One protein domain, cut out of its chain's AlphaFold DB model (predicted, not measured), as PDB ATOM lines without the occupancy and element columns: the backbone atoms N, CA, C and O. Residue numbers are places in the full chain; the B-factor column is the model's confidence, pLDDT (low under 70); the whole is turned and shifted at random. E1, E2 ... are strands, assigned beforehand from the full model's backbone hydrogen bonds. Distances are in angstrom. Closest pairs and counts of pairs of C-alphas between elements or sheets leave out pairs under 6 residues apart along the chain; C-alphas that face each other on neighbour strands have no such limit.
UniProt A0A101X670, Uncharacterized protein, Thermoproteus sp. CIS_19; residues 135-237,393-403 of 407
ATOM      1  N   ARG A 135     -10.421 -41.655   4.944       95.50
ATOM      2  CA  ARG A 135     -11.362 -41.007   4.018       95.50
ATOM      3  C   ARG A 135     -11.125 -39.505   3.970       95.50
ATOM      4  O   ARG A 135     -10.568 -38.934   4.906       95.50
ATOM      5  N   ALA A 136     -11.526 -38.867   2.880       96.44
ATOM      6  CA  ALA A 136     -11.503 -37.419   2.762       96.44
ATOM      7  C   ALA A 136     -12.924 -36.902   2.970       96.44
ATOM      8  O   ALA A 136     -13.814 -37.222   2.186       96.44
ATOM      9  N   ALA A 137     -13.131 -36.119   4.023       96.44
ATOM     10  CA  ALA A 137     -14.346 -35.352   4.234       96.44
ATOM     11  C   ALA A 137     -14.242 -34.061   3.417       96.44
ATOM     12  O   ALA A 137     -13.414 -33.191   3.709       96.44
ATOM     13  N   VAL A 138     -15.049 -33.956   2.365       96.81
ATOM     14  CA  VAL A 138     -15.052 -32.821   1.442       96.81
ATOM     15  C   VAL A 138     -16.348 -32.052   1.623       96.81
ATOM     16  O   VAL A 138     -17.437 -32.598   1.455       96.81
ATOM     17  N   VAL A 139     -16.232 -30.768   1.951       97.12
ATOM     18  CA  VAL A 139     -17.375 -29.861   2.055       97.12
ATOM     19  C   VAL A 139     -17.446 -29.029   0.784       97.12
ATOM     20  O   VAL A 139     -16.538 -28.243   0.503       97.12
ATOM     21  N   LEU A 140     -18.533 -29.192   0.033       96.94
ATOM     22  CA  LEU A 140     -18.869 -28.352  -1.114       96.94
ATOM     23  C   LEU A 140     -20.001 -27.399  -0.753       96.94
ATOM     24  O   LEU A 140     -20.955 -27.795  -0.087       96.94
ATOM     25  N   ASN A 141     -19.931 -26.168  -1.246       96.44
ATOM     26  CA  ASN A 141     -21.048 -25.233  -1.233       96.44
ATOM     27  C   ASN A 141     -21.557 -25.040  -2.660       96.44
ATOM     28  O   ASN A 141     -20.789 -24.676  -3.545       96.44
ATOM     29  N   GLY A 142     -22.841 -25.285  -2.885       94.81
ATOM     30  CA  GLY A 142     -23.476 -25.055  -4.176       94.81
ATOM     31  C   GLY A 142     -24.969 -25.340  -4.125       94.81
ATOM     32  O   GLY A 142     -25.547 -25.549  -3.056       94.81
ATOM     33  N   SER A 143     -25.596 -25.375  -5.292       95.12
ATOM     34  CA  SER A 143     -27.027 -25.641  -5.429       95.12
ATOM     35  C   SER A 143     -27.315 -26.641  -6.547       95.12
ATOM     36  O   SER A 143     -26.519 -26.798  -7.470       95.12
ATOM     37  N   GLY A 144     -28.435 -27.352  -6.428       94.88
ATOM     38  CA  GLY A 144     -28.916 -28.296  -7.430       94.88
ATOM     39  C   GLY A 144     -27.953 -29.452  -7.701       94.88
ATOM     40  O   GLY A 144     -26.989 -29.688  -6.968       94.88
ATOM     41  N   TRP A 145     -28.222 -30.189  -8.774       95.75
ATOM     42  CA  TRP A 145     -27.396 -31.326  -9.157       95.75
ATOM     43  C   TRP A 145     -26.048 -30.882  -9.716       95.75
ATOM     44  O   TRP A 145     -25.959 -30.004 -10.566       95.75
ATOM     45  N   GLN A 146     -24.987 -31.524  -9.243       95.88
ATOM     46  CA  GLN A 146     -23.621 -31.298  -9.683       95.88
ATOM     47  C   GLN A 146     -23.071 -32.570 -10.308       95.88
ATOM     48  O   GLN A 146     -23.021 -33.608  -9.646       95.88
ATOM     49  N   PHE A 147     -22.651 -32.478 -11.569       96.06
ATOM     50  CA  PHE A 147     -21.900 -33.525 -12.245       96.06
ATOM     51  C   PHE A 147     -20.420 -33.368 -11.911       96.06
ATOM     52  O   PHE A 147     -19.771 -32.426 -12.365       96.06
ATOM     53  N   LEU A 148     -19.913 -34.269 -11.073       96.06
ATOM     54  CA  LEU A 148     -18.554 -34.240 -10.553       96.06
ATOM     55  C   LEU A 148     -17.720 -35.353 -11.170       96.06
ATOM     56  O   LEU A 148     -18.220 -36.447 -11.427       96.06
ATOM     57  N   GLN A 149     -16.441 -35.071 -11.385       94.44
ATOM     58  CA  GLN A 149     -15.488 -36.010 -11.959       94.44
ATOM     59  C   GLN A 149     -14.177 -35.922 -11.191       94.44
ATOM     60  O   GLN A 149     -13.667 -34.828 -10.963       94.44
ATOM     61  N   LEU A 150     -13.631 -37.067 -10.798       94.31
ATOM     62  CA  LEU A 150     -12.366 -37.146 -10.086       94.31
ATOM     63  C   LEU A 150     -11.316 -37.843 -10.941       94.31
ATOM     64  O   LEU A 150     -11.530 -38.963 -11.418       94.31
ATOM     65  N   ALA A 151     -10.179 -37.178 -11.103       92.62
ATOM     66  CA  ALA A 151      -9.021 -37.724 -11.783       92.62
ATOM     67  C   ALA A 151      -8.149 -38.593 -10.859       92.62
ATOM     68  O   ALA A 151      -8.196 -38.449  -9.633       92.62
ATOM     69  N   PRO A 152      -7.331 -39.507 -11.419       90.81
ATOM     70  CA  PRO A 152      -6.443 -40.365 -10.627       90.81
ATOM     71  C   PRO A 152      -5.362 -39.612  -9.842       90.81
ATOM     72  O   PRO A 152      -4.807 -40.153  -8.892       90.81
ATOM     73  N   ASP A 153      -5.052 -38.377 -10.225       90.25
ATOM     74  CA  ASP A 153      -4.152 -37.486  -9.490       90.25
ATOM     75  C   ASP A 153      -4.858 -36.732  -8.349       90.25
ATOM     76  O   ASP A 153      -4.194 -36.054  -7.572       90.25
ATOM     77  N   GLY A 154      -6.181 -36.870  -8.210       91.50
ATOM     78  CA  GLY A 154      -7.002 -36.199  -7.203       91.50
ATOM     79  C   GLY A 154      -7.606 -34.866  -7.652       91.50
ATOM     80  O   GLY A 154      -8.307 -34.246  -6.847       91.50
ATOM     81  N   ALA A 155      -7.393 -34.425  -8.895       93.38
ATOM     82  CA  ALA A 155      -8.048 -33.228  -9.415       93.38
ATOM     83  C   ALA A 155      -9.568 -33.451  -9.524       93.38
ATOM     84  O   ALA A 155     -10.033 -34.430 -10.119       93.38
ATOM     85  N   LEU A 156     -10.345 -32.551  -8.916       94.94
ATOM     86  CA  LEU A 156     -11.803 -32.585  -8.872       94.94
ATOM     87  C   LEU A 156     -12.369 -31.569  -9.862       94.94
ATOM     88  O   LEU A 156     -12.118 -30.368  -9.761       94.94
ATOM     89  N   TYR A 157     -13.204 -32.058 -10.769       94.44
ATOM     90  CA  TYR A 157     -13.890 -31.266 -11.776       94.44
ATOM     91  C   TYR A 157     -15.392 -31.259 -11.499       94.44
ATOM     92  O   TYR A 157     -15.964 -32.273 -11.100       94.44
ATOM     93  N   ALA A 158     -16.040 -30.129 -11.755       94.81
ATOM     94  CA  ALA A 158     -17.486 -29.998 -11.824       94.81
ATOM     95  C   ALA A 158     -17.861 -29.504 -13.218       94.81
ATOM     96  O   ALA A 158     -17.364 -28.471 -13.660       94.81
ATOM     97  N   TRP A 159     -18.723 -30.244 -13.919       93.00
ATOM     98  CA  TRP A 159     -19.155 -29.900 -15.282       93.00
ATOM     99  C   TRP A 159     -17.975 -29.636 -16.233       93.00
ATOM    100  O   TRP A 159     -17.984 -28.694 -17.022       93.00
ATOM    101  N   GLY A 160     -16.920 -30.448 -16.110       88.69
ATOM    102  CA  GLY A 160     -15.689 -30.323 -16.891       88.69
ATOM    103  C   GLY A 160     -14.736 -29.198 -16.463       88.69
ATOM    104  O   GLY A 160     -13.656 -29.085 -17.032       88.69
ATOM    105  N   VAL A 161     -15.089 -28.390 -15.460       90.31
ATOM    106  CA  VAL A 161     -14.244 -27.305 -14.936       90.31
ATOM    107  C   VAL A 161     -13.565 -27.756 -13.652       90.31
ATOM    108  O   VAL A 161     -14.236 -28.234 -12.742       90.31
ATOM    109  N   GLU A 162     -12.247 -27.594 -13.552       92.31
ATOM    110  CA  GLU A 162     -11.514 -27.908 -12.321       92.31
ATOM    111  C   GLU A 162     -11.939 -26.964 -11.184       92.31
ATOM    112  O   GLU A 162     -11.958 -25.742 -11.348       92.31
ATOM    113  N   ILE A 163     -12.294 -27.535 -10.029       93.62
ATOM    114  CA  ILE A 163     -12.759 -26.794  -8.844       93.62
ATOM    115  C   ILE A 163     -11.875 -27.001  -7.610       93.62
ATOM    116  O   ILE A 163     -12.059 -26.312  -6.605       93.62
ATOM    117  N   GLY A 164     -10.928 -27.940  -7.651       93.44
ATOM    118  CA  GLY A 164      -9.975 -28.144  -6.568       93.44
ATOM    119  C   GLY A 164      -9.205 -29.455  -6.659       93.44
ATOM    120  O   GLY A 164      -9.401 -30.258  -7.564       93.44
ATOM    121  N   GLN A 165      -8.356 -29.678  -5.661       94.00
ATOM    122  CA  GLN A 165      -7.478 -30.838  -5.554       94.00
ATOM    123  C   GLN A 165      -7.782 -31.601  -4.261       94.00
ATOM    124  O   GLN A 165      -7.825 -31.015  -3.177       94.00
ATOM    125  N   LEU A 166      -7.973 -32.915  -4.368       94.62
ATOM    126  CA  LEU A 166      -8.193 -33.809  -3.235       94.62
ATOM    127  C   LEU A 166      -6.887 -34.508  -2.816       94.62
ATOM    128  O   LEU A 166      -5.985 -34.686  -3.639       94.62
ATOM    129  N   PRO A 167      -6.758 -34.914  -1.537       92.62
ATOM    130  CA  PRO A 167      -5.530 -35.503  -0.991       92.62
ATOM    131  C   PRO A 167      -5.187 -36.880  -1.573       92.62
ATOM    132  O   PRO A 167      -4.053 -37.331  -1.441       92.62
ATOM    133  N   PHE A 168      -6.158 -37.561  -2.173       89.44
ATOM    134  CA  PHE A 168      -5.976 -38.828  -2.868       89.44
ATOM    135  C   PHE A 168      -7.115 -39.048  -3.864       89.44
ATOM    136  O   PHE A 168      -8.207 -38.497  -3.715       89.44
ATOM    137  N   SER A 169      -6.868 -39.898  -4.858       85.88
ATOM    138  CA  SER A 169      -7.915 -40.413  -5.735       85.88
ATOM    139  C   SER A 169      -8.787 -41.432  -5.009       85.88
ATOM    140  O   SER A 169      -8.314 -42.185  -4.156       85.88
ATOM    141  N   GLY A 170     -10.044 -41.524  -5.411       84.81
ATOM    142  CA  GLY A 170     -10.983 -42.504  -4.896       84.81
ATOM    143  C   GLY A 170     -12.186 -42.620  -5.811       84.81
ATOM    144  O   GLY A 170     -12.434 -41.777  -6.665       84.81
ATOM    145  N   CYS A 171     -12.927 -43.699  -5.657       85.56
ATOM    146  CA  CYS A 171     -13.998 -44.052  -6.581       85.56
ATOM    147  C   CYS A 171     -15.313 -44.329  -5.847       85.56
ATOM    148  O   CYS A 171     -16.368 -44.452  -6.465       85.56
ATOM    149  N   VAL A 172     -15.235 -44.451  -4.521       91.38
ATOM    150  CA  VAL A 172     -16.373 -44.633  -3.633       91.38
ATOM    151  C   VAL A 172     -16.632 -43.308  -2.944       91.38
ATOM    152  O   VAL A 172     -15.774 -42.788  -2.226       91.38
ATOM    153  N   VAL A 173     -17.823 -42.781  -3.186       90.75
ATOM    154  CA  VAL A 173     -18.303 -41.525  -2.626       90.75
ATOM    155  C   VAL A 173     -19.509 -41.845  -1.760       90.75
ATOM    156  O   VAL A 173     -20.432 -42.506  -2.220       90.75
ATOM    157  N   GLU A 174     -19.499 -41.387  -0.519       91.44
ATOM    158  CA  GLU A 174     -20.599 -41.531   0.429       91.44
ATOM    159  C   GLU A 174     -21.159 -40.155   0.776       91.44
ATOM    160  O   GLU A 174     -20.422 -39.172   0.901       91.44
ATOM    161  N   ARG A 175     -22.481 -40.075   0.902       87.94
ATOM    162  CA  ARG A 175     -23.155 -38.886   1.400       87.94
ATOM    163  C   ARG A 175     -24.414 -39.249   2.175       87.94
ATOM    164  O   ARG A 175     -25.383 -39.737   1.597       87.94
ATOM    165  N   GLY A 176     -24.432 -38.887   3.455       83.50
ATOM    166  CA  GLY A 176     -25.595 -39.069   4.322       83.50
ATOM    167  C   GLY A 176     -25.927 -40.541   4.579       83.50
ATOM    168  O   GLY A 176     -27.107 -40.881   4.637       83.50
ATOM    169  N   GLY A 177     -24.911 -41.399   4.678       82.88
ATOM    170  CA  GLY A 177     -25.041 -42.841   4.883       82.88
ATOM    171  C   GLY A 177     -25.387 -43.624   3.613       82.88
ATOM    172  O   GLY A 177     -25.818 -44.771   3.695       82.88
ATOM    173  N   VAL A 178     -25.248 -43.019   2.426       85.81
ATOM    174  CA  VAL A 178     -25.567 -43.649   1.134       85.81
ATOM    175  C   VAL A 178     -24.406 -43.492   0.162       85.81
ATOM    176  O   VAL A 178     -23.831 -42.413   0.025       85.81
ATOM    177  N   LEU A 179     -24.079 -44.568  -0.551       90.31
ATOM    178  CA  LEU A 179     -23.039 -44.569  -1.577       90.31
ATOM    179  C   LEU A 179     -23.584 -43.984  -2.882       90.31
ATOM    180  O   LEU A 179     -24.633 -44.401  -3.376       90.31
ATOM    181  N   ALA A 180     -22.860 -43.029  -3.457       90.44
ATOM    182  CA  ALA A 180     -23.167 -42.487  -4.767       90.44
ATOM    183  C   ALA A 180     -22.843 -43.510  -5.863       90.44
ATOM    184  O   ALA A 180     -21.864 -44.256  -5.787       90.44
ATOM    185  N   ILE A 181     -23.649 -43.495  -6.922       89.56
ATOM    186  CA  ILE A 181     -23.353 -44.235  -8.147       89.56
ATOM    187  C   ILE A 181     -22.151 -43.575  -8.813       89.56
ATOM    188  O   ILE A 181     -22.172 -42.370  -9.080       89.56
ATOM    189  N   THR A 182     -21.121 -44.369  -9.094       91.88
ATOM    190  CA  THR A 182     -19.907 -43.896  -9.754       91.88
ATOM    191  C   THR A 182     -19.689 -44.611 -11.082       91.88
ATOM    192  O   THR A 182     -19.888 -45.816 -11.218       91.88
ATOM    193  N   GLN A 183     -19.307 -43.839 -12.096       91.25
ATOM    194  CA  GLN A 183     -19.045 -44.315 -13.450       91.25
ATOM    195  C   GLN A 183     -17.615 -43.953 -13.833       91.25
ATOM    196  O   GLN A 183     -17.271 -42.775 -13.912       91.25
ATOM    197  N   GLN A 184     -16.787 -44.959 -14.104       91.31
ATOM    198  CA  GLN A 184     -15.456 -44.741 -14.664       91.31
ATOM    199  C   GLN A 184     -15.519 -44.704 -16.185       91.31
ATOM    200  O   GLN A 184     -16.102 -45.590 -16.809       91.31
ATOM    201  N   MET A 185     -14.897 -43.690 -16.780       90.56
ATOM    202  CA  MET A 185     -14.772 -43.565 -18.230       90.56
ATOM    203  C   MET A 185     -13.367 -43.093 -18.604       90.56
ATOM    204  O   MET A 185     -12.787 -42.298 -17.863       90.56
ATOM    205  N   PRO A 186     -12.831 -43.530 -19.754       92.44
ATOM    206  CA  PRO A 186     -11.591 -42.989 -20.290       92.44
ATOM    207  C   PRO A 186     -11.797 -41.565 -20.824       92.44
ATOM    208  O   PRO A 186     -12.757 -41.286 -21.547       92.44
ATOM    209  N   TYR A 187     -10.867 -40.680 -20.479       92.75
ATOM    210  CA  TYR A 187     -10.789 -39.294 -20.919       92.75
ATOM    211  C   TYR A 187      -9.409 -38.981 -21.476       92.75
ATOM    212  O   TYR A 187      -8.386 -39.425 -20.955       92.75
ATOM    213  N   THR A 188      -9.370 -38.151 -22.505       91.75
ATOM    214  CA  THR A 188      -8.130 -37.610 -23.057       91.75
ATOM    215  C   THR A 188      -8.170 -36.090 -23.023       91.75
ATOM    216  O   THR A 188      -9.250 -35.497 -22.951       91.75
ATOM    217  N   GLU A 189      -6.999 -35.460 -23.032       88.88
ATOM    218  CA  GLU A 189      -6.926 -34.016 -23.212       88.88
ATOM    219  C   GLU A 189      -7.533 -33.660 -24.566       88.88
ATOM    220  O   GLU A 189      -7.247 -34.291 -25.584       88.88
ATOM    221  N   LEU A 190      -8.383 -32.641 -24.566       84.69
ATOM    222  CA  LEU A 190      -9.154 -32.231 -25.727       84.69
ATOM    223  C   LEU A 190      -8.281 -31.961 -26.952       84.69
ATOM    224  O   LEU A 190      -8.504 -32.500 -28.035       84.69
ATOM    225  N   ALA A 191      -7.294 -31.095 -26.762       78.31
ATOM    226  CA  ALA A 191      -6.244 -30.804 -27.715       78.31
ATOM    227  C   ALA A 191      -5.098 -30.090 -26.981       78.31
ATOM    228  O   ALA A 191      -5.350 -29.363 -26.013       78.31
ATOM    229  N   PRO A 192      -3.851 -30.220 -27.463       71.25
ATOM    230  CA  PRO A 192      -2.721 -29.510 -26.879       71.25
ATOM    231  C   PRO A 192      -2.957 -27.993 -26.836       71.25
ATOM    232  O   PRO A 192      -3.275 -27.378 -27.855       71.25
ATOM    233  N   GLY A 193      -2.777 -27.389 -25.658       71.06
ATOM    234  CA  GLY A 193      -2.886 -25.939 -25.451       71.06
ATOM    235  C   GLY A 193      -4.312 -25.394 -25.310       71.06
ATOM    236  O   GLY A 193      -4.473 -24.184 -25.161       71.06
ATOM    237  N   VAL A 194      -5.337 -26.251 -25.332       74.38
ATOM    238  CA  VAL A 194      -6.726 -25.848 -25.080       74.38
ATOM    239  C   VAL A 194      -7.019 -25.945 -23.581       74.38
ATOM    240  O   VAL A 194      -7.153 -27.039 -23.033       74.38
ATOM    241  N   LEU A 195      -7.097 -24.785 -22.920       76.00
ATOM    242  CA  LEU A 195      -7.247 -24.662 -21.467       76.00
ATOM    243  C   LEU A 195      -8.564 -23.969 -21.088       76.00
ATOM    244  O   LEU A 195      -8.976 -23.008 -21.738       76.00
ATOM    245  N   VAL A 196      -9.174 -24.398 -19.981       72.88
ATOM    246  CA  VAL A 196     -10.282 -23.703 -19.304       72.88
ATOM    247  C   VAL A 196      -9.805 -23.286 -17.932       72.88
ATOM    248  O   VAL A 196      -9.404 -24.127 -17.136       72.88
ATOM    249  N   ASN A 197      -9.848 -21.984 -17.652       71.25
ATOM    250  CA  ASN A 197      -9.402 -21.440 -16.368       71.25
ATOM    251  C   ASN A 197      -7.965 -21.867 -15.981       71.25
ATOM    252  O   ASN A 197      -7.658 -22.050 -14.809       71.25
ATOM    253  N   GLY A 198      -7.088 -22.044 -16.976       74.69
ATOM    254  CA  GLY A 198      -5.696 -22.463 -16.777       74.69
ATOM    255  C   GLY A 198      -5.457 -23.977 -16.757       74.69
ATOM    256  O   GLY A 198      -4.299 -24.377 -16.830       74.69
ATOM    257  N   SER A 199      -6.508 -24.801 -16.750       78.00
ATOM    258  CA  SER A 199      -6.397 -26.266 -16.690       78.00
ATOM    259  C   SER A 199      -6.735 -26.936 -18.026       78.00
ATOM    260  O   SER A 199      -7.590 -26.426 -18.761       78.00
ATOM    261  N   PRO A 200      -6.099 -28.075 -18.371       81.06
ATOM    262  CA  PRO A 200      -6.463 -28.855 -19.548       81.06
ATOM    263  C   PRO A 200      -7.929 -29.278 -19.508       81.06
ATOM    264  O   PRO A 200      -8.433 -29.738 -18.484       81.06
ATOM    265  N   MET A 201      -8.609 -29.148 -20.644       86.06
ATOM    266  CA  MET A 201      -9.956 -29.685 -20.782       86.06
ATOM    267  C   MET A 201      -9.886 -31.173 -21.112       86.06
ATOM    268  O   MET A 201      -9.276 -31.564 -22.107       86.06
ATOM    269  N   TRP A 202     -10.568 -31.992 -20.321       88.56
ATOM    270  CA  TRP A 202     -10.671 -33.430 -20.551       88.56
ATOM    271  C   TRP A 202     -11.975 -33.770 -21.261       88.56
ATOM    272  O   TRP A 202     -13.047 -33.310 -20.862       88.56
ATOM    273  N   VAL A 203     -11.906 -34.625 -22.283       90.25
ATOM    274  CA  VAL A 203     -13.092 -35.140 -22.981       90.25
ATOM    275  C   VAL A 203     -13.147 -36.664 -22.997       90.25
ATOM    276  O   VAL A 203     -12.099 -37.309 -23.076       90.25
ATOM    277  N   PRO A 204     -14.350 -37.263 -22.935       91.38
ATOM    278  CA  PRO A 204     -14.503 -38.714 -22.935       91.38
ATOM    279  C   PRO A 204     -13.991 -39.286 -24.253       91.38
ATOM    280  O   PRO A 204     -14.413 -38.812 -25.305       91.38
ATOM    281  N   TYR A 205     -13.146 -40.316 -24.228       90.62
ATOM    282  CA  TYR A 205     -12.631 -40.951 -25.442       90.62
ATOM    283  C   TYR A 205     -12.452 -42.463 -25.249       90.62
ATOM    284  O   TYR A 205     -11.627 -42.882 -24.441       90.62
ATOM    285  N   PRO A 206     -13.189 -43.317 -25.982       87.56
ATOM    286  CA  PRO A 206     -13.312 -44.736 -25.642       87.56
ATOM    287  C   PRO A 206     -12.046 -45.567 -25.895       87.56
ATOM    288  O   PRO A 206     -11.929 -46.658 -25.348       87.56
ATOM    289  N   GLN A 207     -11.114 -45.099 -26.733       83.19
ATOM    290  CA  GLN A 207      -9.976 -45.912 -27.187       83.19
ATOM    291  C   GLN A 207      -8.683 -45.673 -26.393       83.19
ATOM    292  O   GLN A 207      -7.758 -46.477 -26.489       83.19
ATOM    293  N   SER A 208      -8.585 -44.582 -25.632       81.00
ATOM    294  CA  SER A 208      -7.375 -44.226 -24.881       81.00
ATOM    295  C   SER A 208      -7.653 -43.111 -23.880       81.00
ATOM    296  O   SER A 208      -8.505 -42.264 -24.131       81.00
ATOM    297  N   GLY A 209      -6.880 -43.044 -22.798       85.00
ATOM    298  CA  GLY A 209      -6.954 -41.919 -21.872       85.00
ATOM    299  C   GLY A 209      -6.726 -42.284 -20.413       85.00
ATOM    300  O   GLY A 209      -6.485 -43.442 -20.076       85.00
ATOM    301  N   THR A 210      -6.828 -41.272 -19.552       89.12
ATOM    302  CA  THR A 210      -6.900 -41.423 -18.098       89.12
ATOM    303  C   THR A 210      -8.337 -41.728 -17.676       89.12
ATOM    304  O   THR A 210      -9.282 -41.249 -18.298       89.12
ATOM    305  N   SER A 211      -8.536 -42.544 -16.644       90.44
ATOM    306  CA  SER A 211      -9.882 -42.904 -16.185       90.44
ATOM    307  C   SER A 211     -10.385 -41.882 -15.167       90.44
ATOM    308  O   SER A 211      -9.808 -41.774 -14.087       90.44
ATOM    309  N   LEU A 212     -11.454 -41.152 -15.492       92.69
ATOM    310  CA  LEU A 212     -12.122 -40.250 -14.547       92.69
ATOM    311  C   LEU A 212     -13.322 -40.955 -13.912       92.69
ATOM    312  O   LEU A 212     -14.173 -41.508 -14.617       92.69
ATOM    313  N   ALA A 213     -13.422 -40.894 -12.583       93.69
ATOM    314  CA  ALA A 213     -14.583 -41.375 -11.840       93.69
ATOM    315  C   ALA A 213     -15.638 -40.265 -11.760       93.69
ATOM    316  O   ALA A 213     -15.411 -39.237 -11.133       93.69
ATOM    317  N   SER A 214     -16.783 -40.467 -12.408       93.75
ATOM    318  CA  SER A 214     -17.870 -39.487 -12.486       93.75
ATOM    319  C   SER A 214     -19.019 -39.861 -11.549       93.75
ATOM    320  O   SER A 214     -19.359 -41.040 -11.453       93.75
ATOM    321  N   PHE A 215     -19.627 -38.884 -10.878       94.44
ATOM    322  CA  PHE A 215     -20.753 -39.075  -9.955       94.44
ATOM    323  C   PHE A 215     -21.619 -37.809  -9.851       94.44
ATOM    324  O   PHE A 215     -21.205 -36.722 -10.256       94.44
ATOM    325  N   LEU A 216     -22.837 -37.949  -9.321       94.50
ATOM    326  CA  LEU A 216     -23.797 -36.850  -9.159       94.50
ATOM    327  C   LEU A 216     -24.067 -36.553  -7.685       94.50
ATOM    328  O   LEU A 216     -24.248 -37.477  -6.896       94.50
ATOM    329  N   LEU A 217     -24.169 -35.269  -7.332       94.69
ATOM    330  CA  LEU A 217     -24.571 -34.808  -5.996       94.69
ATOM    331  C   LEU A 217     -25.602 -33.669  -6.082       94.69
ATOM    332  O   LEU A 217     -25.327 -32.662  -6.720       94.69
ATOM    333  N   ASP A 218     -26.749 -33.776  -5.396       94.25
ATOM    334  CA  ASP A 218     -27.724 -32.668  -5.245       94.25
ATOM    335  C   ASP A 218     -27.345 -31.759  -4.067       94.25
ATOM    336  O   ASP A 218     -27.473 -32.166  -2.910       94.25
ATOM    337  N   LEU A 219     -26.845 -30.551  -4.307       94.94
ATOM    338  CA  LEU A 219     -26.415 -29.622  -3.259       94.94
ATOM    339  C   LEU A 219     -27.524 -28.638  -2.859       94.94
ATOM    340  O   LEU A 219     -28.333 -28.192  -3.669       94.94
ATOM    341  N   ARG A 220     -27.544 -28.271  -1.573       93.62
ATOM    342  CA  ARG A 220     -28.470 -27.281  -0.992       93.62
ATOM    343  C   ARG A 220     -27.721 -26.397   0.002       93.62
ATOM    344  O   ARG A 220     -27.983 -26.435   1.201       93.62
ATOM    345  N   GLY A 221     -26.740 -25.657  -0.504       93.62
ATOM    346  CA  GLY A 221     -25.732 -24.964   0.294       93.62
ATOM    347  C   GLY A 221     -24.572 -25.894   0.643       93.62
ATOM    348  O   GLY A 221     -24.136 -26.687  -0.193       93.62
ATOM    349  N   ASN A 222     -24.088 -25.812   1.882       94.81
ATOM    350  CA  ASN A 222     -22.981 -26.639   2.357       94.81
ATOM    351  C   ASN A 222     -23.409 -28.108   2.477       94.81
ATOM    352  O   ASN A 222     -24.269 -28.451   3.290       94.81
ATOM    353  N   GLY A 223     -22.781 -28.977   1.692       94.06
ATOM    354  CA  GLY A 223     -22.934 -30.424   1.755       94.06
ATOM    355  C   GLY A 223     -21.585 -31.106   1.942       94.06
ATOM    356  O   GLY A 223     -20.636 -30.822   1.211       94.06
ATOM    357  N   THR A 224     -21.515 -32.027   2.900       95.25
ATOM    358  CA  THR A 224     -20.357 -32.906   3.083       95.25
ATOM    359  C   THR A 224     -20.563 -34.189   2.292       95.25
ATOM    360  O   THR A 224     -21.643 -34.780   2.345       95.25
ATOM    361  N   PHE A 225     -19.528 -34.629   1.586       95.12
ATOM    362  CA  PHE A 225     -19.414 -35.997   1.096       95.12
ATOM    363  C   PHE A 225     -18.077 -36.587   1.540       95.12
ATOM    364  O   PHE A 225     -17.118 -35.859   1.813       95.12
ATOM    365  N   TYR A 226     -18.015 -37.908   1.597       95.50
ATOM    366  CA  TYR A 226     -16.833 -38.647   1.997       95.50
ATOM    367  C   TYR A 226     -16.295 -39.441   0.815       95.50
ATOM    368  O   TYR A 226     -17.012 -40.222   0.194       95.50
ATOM    369  N   LEU A 227     -15.021 -39.232   0.494       95.75
ATOM    370  CA  LEU A 227     -14.310 -39.968  -0.544       95.75
ATOM    371  C   LEU A 227     -13.416 -41.029   0.097       95.75
ATOM    372  O   LEU A 227     -12.578 -40.707   0.942       95.75
ATOM    373  N   TYR A 228     -13.537 -42.270  -0.364       94.56
ATOM    374  CA  TYR A 228     -12.674 -43.372   0.058       94.56
ATOM    375  C   TYR A 228     -11.692 -43.749  -1.065       94.56
ATOM    376  O   TYR A 228     -12.118 -43.860  -2.223       94.56
ATOM    377  N   PRO A 229     -10.403 -44.012  -0.759       92.12
ATOM    378  CA  PRO A 229      -9.413 -44.535  -1.705       92.12
ATOM    379  C   PRO A 229      -9.655 -46.027  -2.001       92.12
ATOM    380  O   PRO A 229      -8.811 -46.889  -1.773       92.12
ATOM    381  N   ALA A 230     -10.851 -46.339  -2.489       89.75
ATOM    382  CA  ALA A 230     -11.308 -47.671  -2.858       89.75
ATOM    383  C   ALA A 230     -11.696 -47.707  -4.347       89.75
ATOM    384  O   ALA A 230     -12.064 -46.664  -4.903       89.75
ATOM    385  N   PRO A 231     -11.627 -48.884  -5.003       87.25
ATOM    386  CA  PRO A 231     -12.082 -49.044  -6.382       87.25
ATOM    387  C   PRO A 231     -13.585 -48.781  -6.507       87.25
ATOM    388  O   PRO A 231     -14.328 -48.896  -5.535       87.25
ATOM    389  N   CYS A 232     -14.035 -48.441  -7.716       82.81
ATOM    390  CA  CYS A 232     -15.438 -48.118  -7.957       82.81
ATOM    391  C   CYS A 232     -16.331 -49.327  -7.667       82.81
ATOM    392  O   CYS A 232     -16.009 -50.465  -8.027       82.81
ATOM    393  N   LEU A 233     -17.467 -49.063  -7.026       78.38
ATOM    394  CA  LEU A 233     -18.493 -50.074  -6.841       78.38
ATOM    395  C   LEU A 233     -19.064 -50.447  -8.203       78.38
ATOM    396  O   LEU A 233     -19.369 -49.585  -9.025       78.38
ATOM    397  N   LYS A 234     -19.229 -51.746  -8.439       75.19
ATOM    398  CA  LYS A 234     -20.019 -52.202  -9.578       75.19
ATOM    399  C   LYS A 234     -21.477 -51.921  -9.254       75.19
ATOM    400  O   LYS A 234     -22.034 -52.554  -8.364       75.19
ATOM    401  N   VAL A 235     -22.069 -50.965  -9.957       72.31
ATOM    402  CA  VAL A 235     -23.483 -50.631  -9.809       72.31
ATOM    403  C   VAL A 235     -24.214 -51.010 -11.088       72.31
ATOM    404  O   VAL A 235     -23.853 -50.565 -12.176       72.31
ATOM    405  N   GLU A 236     -25.259 -51.818 -10.940       72.12
ATOM    406  CA  GLU A 236     -26.250 -52.049 -11.984       72.12
ATOM    407  C   GLU A 236     -27.316 -50.958 -11.865       72.12
ATOM    408  O   GLU A 236     -28.243 -51.049 -11.065       72.12
ATOM    409  N   ALA A 237     -27.148 -49.877 -12.619       72.19
ATOM    410  CA  ALA A 237     -28.144 -48.822 -12.738       72.19
ATOM    411  C   ALA A 237     -28.447 -48.579 -14.221       72.19
ATOM    412  O   ALA A 237     -27.558 -48.753 -15.063       72.19
ATOM    413  N   PRO A 393     -20.080 -25.577  -7.955       95.69
ATOM    414  CA  PRO A 393     -19.896 -25.632  -6.522       95.69
ATOM    415  C   PRO A 393     -18.488 -25.152  -6.149       95.69
ATOM    416  O   PRO A 393     -17.538 -25.273  -6.922       95.69
ATOM    417  N   GLN A 394     -18.345 -24.653  -4.926       95.19
ATOM    418  CA  GLN A 394     -17.072 -24.248  -4.343       95.19
ATOM    419  C   GLN A 394     -16.604 -25.275  -3.313       95.19
ATOM    420  O   GLN A 394     -17.375 -25.685  -2.444       95.19
ATOM    421  N   VAL A 395     -15.320 -25.638  -3.356       96.50
ATOM    422  CA  VAL A 395     -14.678 -26.410  -2.283       96.50
ATOM    423  C   VAL A 395     -14.469 -25.501  -1.071       96.50
ATOM    424  O   VAL A 395     -13.718 -24.530  -1.136       96.50
ATOM    425  N   VAL A 396     -15.149 -25.805   0.035       97.44
ATOM    426  CA  VAL A 396     -15.069 -25.035   1.289       97.44
ATOM    427  C   VAL A 396     -13.951 -25.565   2.178       97.44
ATOM    428  O   VAL A 396     -13.164 -24.794   2.721       97.44
ATOM    429  N   SER A 397     -13.874 -26.886   2.338       97.12
ATOM    430  CA  SER A 397     -12.842 -27.530   3.145       97.12
ATOM    431  C   SER A 397     -12.634 -28.978   2.733       97.12
ATOM    432  O   SER A 397     -13.580 -29.656   2.327       97.12
ATOM    433  N   VAL A 398     -11.409 -29.462   2.920       97.06
ATOM    434  CA  VAL A 398     -11.041 -30.866   2.748       97.06
ATOM    435  C   VAL A 398     -10.284 -31.310   3.992       97.06
ATOM    436  O   VAL A 398      -9.281 -30.696   4.354       97.06
ATOM    437  N   ALA A 399     -10.764 -32.361   4.651       97.12
ATOM    438  CA  ALA A 399     -10.119 -32.939   5.825       97.12
ATOM    439  C   ALA A 399      -9.878 -34.433   5.612       97.12
ATOM    440  O   ALA A 399     -10.748 -35.146   5.119       97.12
ATOM    441  N   VAL A 400      -8.695 -34.913   5.993       96.94
ATOM    442  CA  VAL A 400      -8.394 -36.347   5.997       96.94
ATOM    443  C   VAL A 400      -8.752 -36.910   7.364       96.94
ATOM    444  O   VAL A 400      -8.174 -36.518   8.375       96.94
ATOM    445  N   GLU A 401      -9.688 -37.850   7.385       96.06
ATOM    446  CA  GLU A 401     -10.100 -38.572   8.583       96.06
ATOM    447  C   GLU A 401      -9.492 -39.972   8.567       96.06
ATOM    448  O   GLU A 401      -9.470 -40.636   7.528       96.06
ATOM    449  N   ARG A 402      -9.015 -40.437   9.725       95.69
ATOM    450  CA  ARG A 402      -8.495 -41.796   9.904       95.69
ATOM    451  C   ARG A 402      -9.329 -42.550  10.921       95.69
ATOM    452  O   ARG A 402      -9.626 -42.025  11.994       95.69
ATOM    453  N   LEU A 403      -9.662 -43.790  10.593       95.25
ATOM    454  CA  LEU A 403     -10.352 -44.693  11.492       95.25
ATOM    455  C   LEU A 403      -9.368 -45.178  12.558       95.25
ATOM    456  O   LEU A 403      -8.389 -45.859  12.263       95.25
TER     457      LEU A 403
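This is residues 135 to 237 and 393 to 403 of the 407 residues of an uncharacterized protein of Thermoproteus sp. CIS_19 (UniProt A0A101X670). One strongly twisted sheet folds back on itself: its two long strands, E1 and E7, run side by side and bend sharply together, and the two halves partly face each other with short strands along their edges. The far part of E5, with E6 and residues 190 to 201, makes one end of the longest axis. The printed part has 114 residues with no named helix and eight named strands, E1 to E8 in order; the class is all strand, in a branched antiparallel sheet. The whole is compact, with a radius of gyration of the C-alphas of 13.8 A and spans of 40 by 31 by 27 A.

E7, residues 210 to 228, and E1, residues 135 to 150, are antiparallel, with N 144 and O 219 2.9 A apart; E7 bends by 154 degrees at residue 224, E1 by 151 degrees at 147. On the other side of E1 from E7 lie E8, residues 394 to 402, with N 137 and O 399 2.8 A apart, and E2, residues 155 to 158, with N 157 and O 149 2.8 A apart. E3, residues 161 to 165, completes a meander E1 E2 E3, each strand the antiparallel neighbour of the one before, with N 158 and O 161 2.8 A apart. The closest C-alphas of E3 and E8, those of Gly 164 and Val 395, are 6.6 A apart. On the other side of E7 from E1 lie E4, residues 172 to 174, with N 174 and O 226 2.8 A apart, and E5, residues 182 to 189, with N 183 and O 214 2.9 A apart. E5 forms a hairpin with E6, residues 202 to 204, with N 188 and O 203 2.9 A apart.

E1 begins at C-alpha 135, (-11.362, -41.007, 4.018), and measures 14.7 A; E5 measures 21.1 A, E7 19.2 A. E8 measures 24.2 A and ends at C-alpha 402, (-8.495, -41.796, 9.904).

The farthest C-alphas, Gly 193 and Leu 403, are 42.1 A apart. Residues 238 to 392 are not printed, and C-alphas 237 and 393 are 25.4 A apart. The link E5 to E6 is long; no printed residue is under 70 in pLDDT.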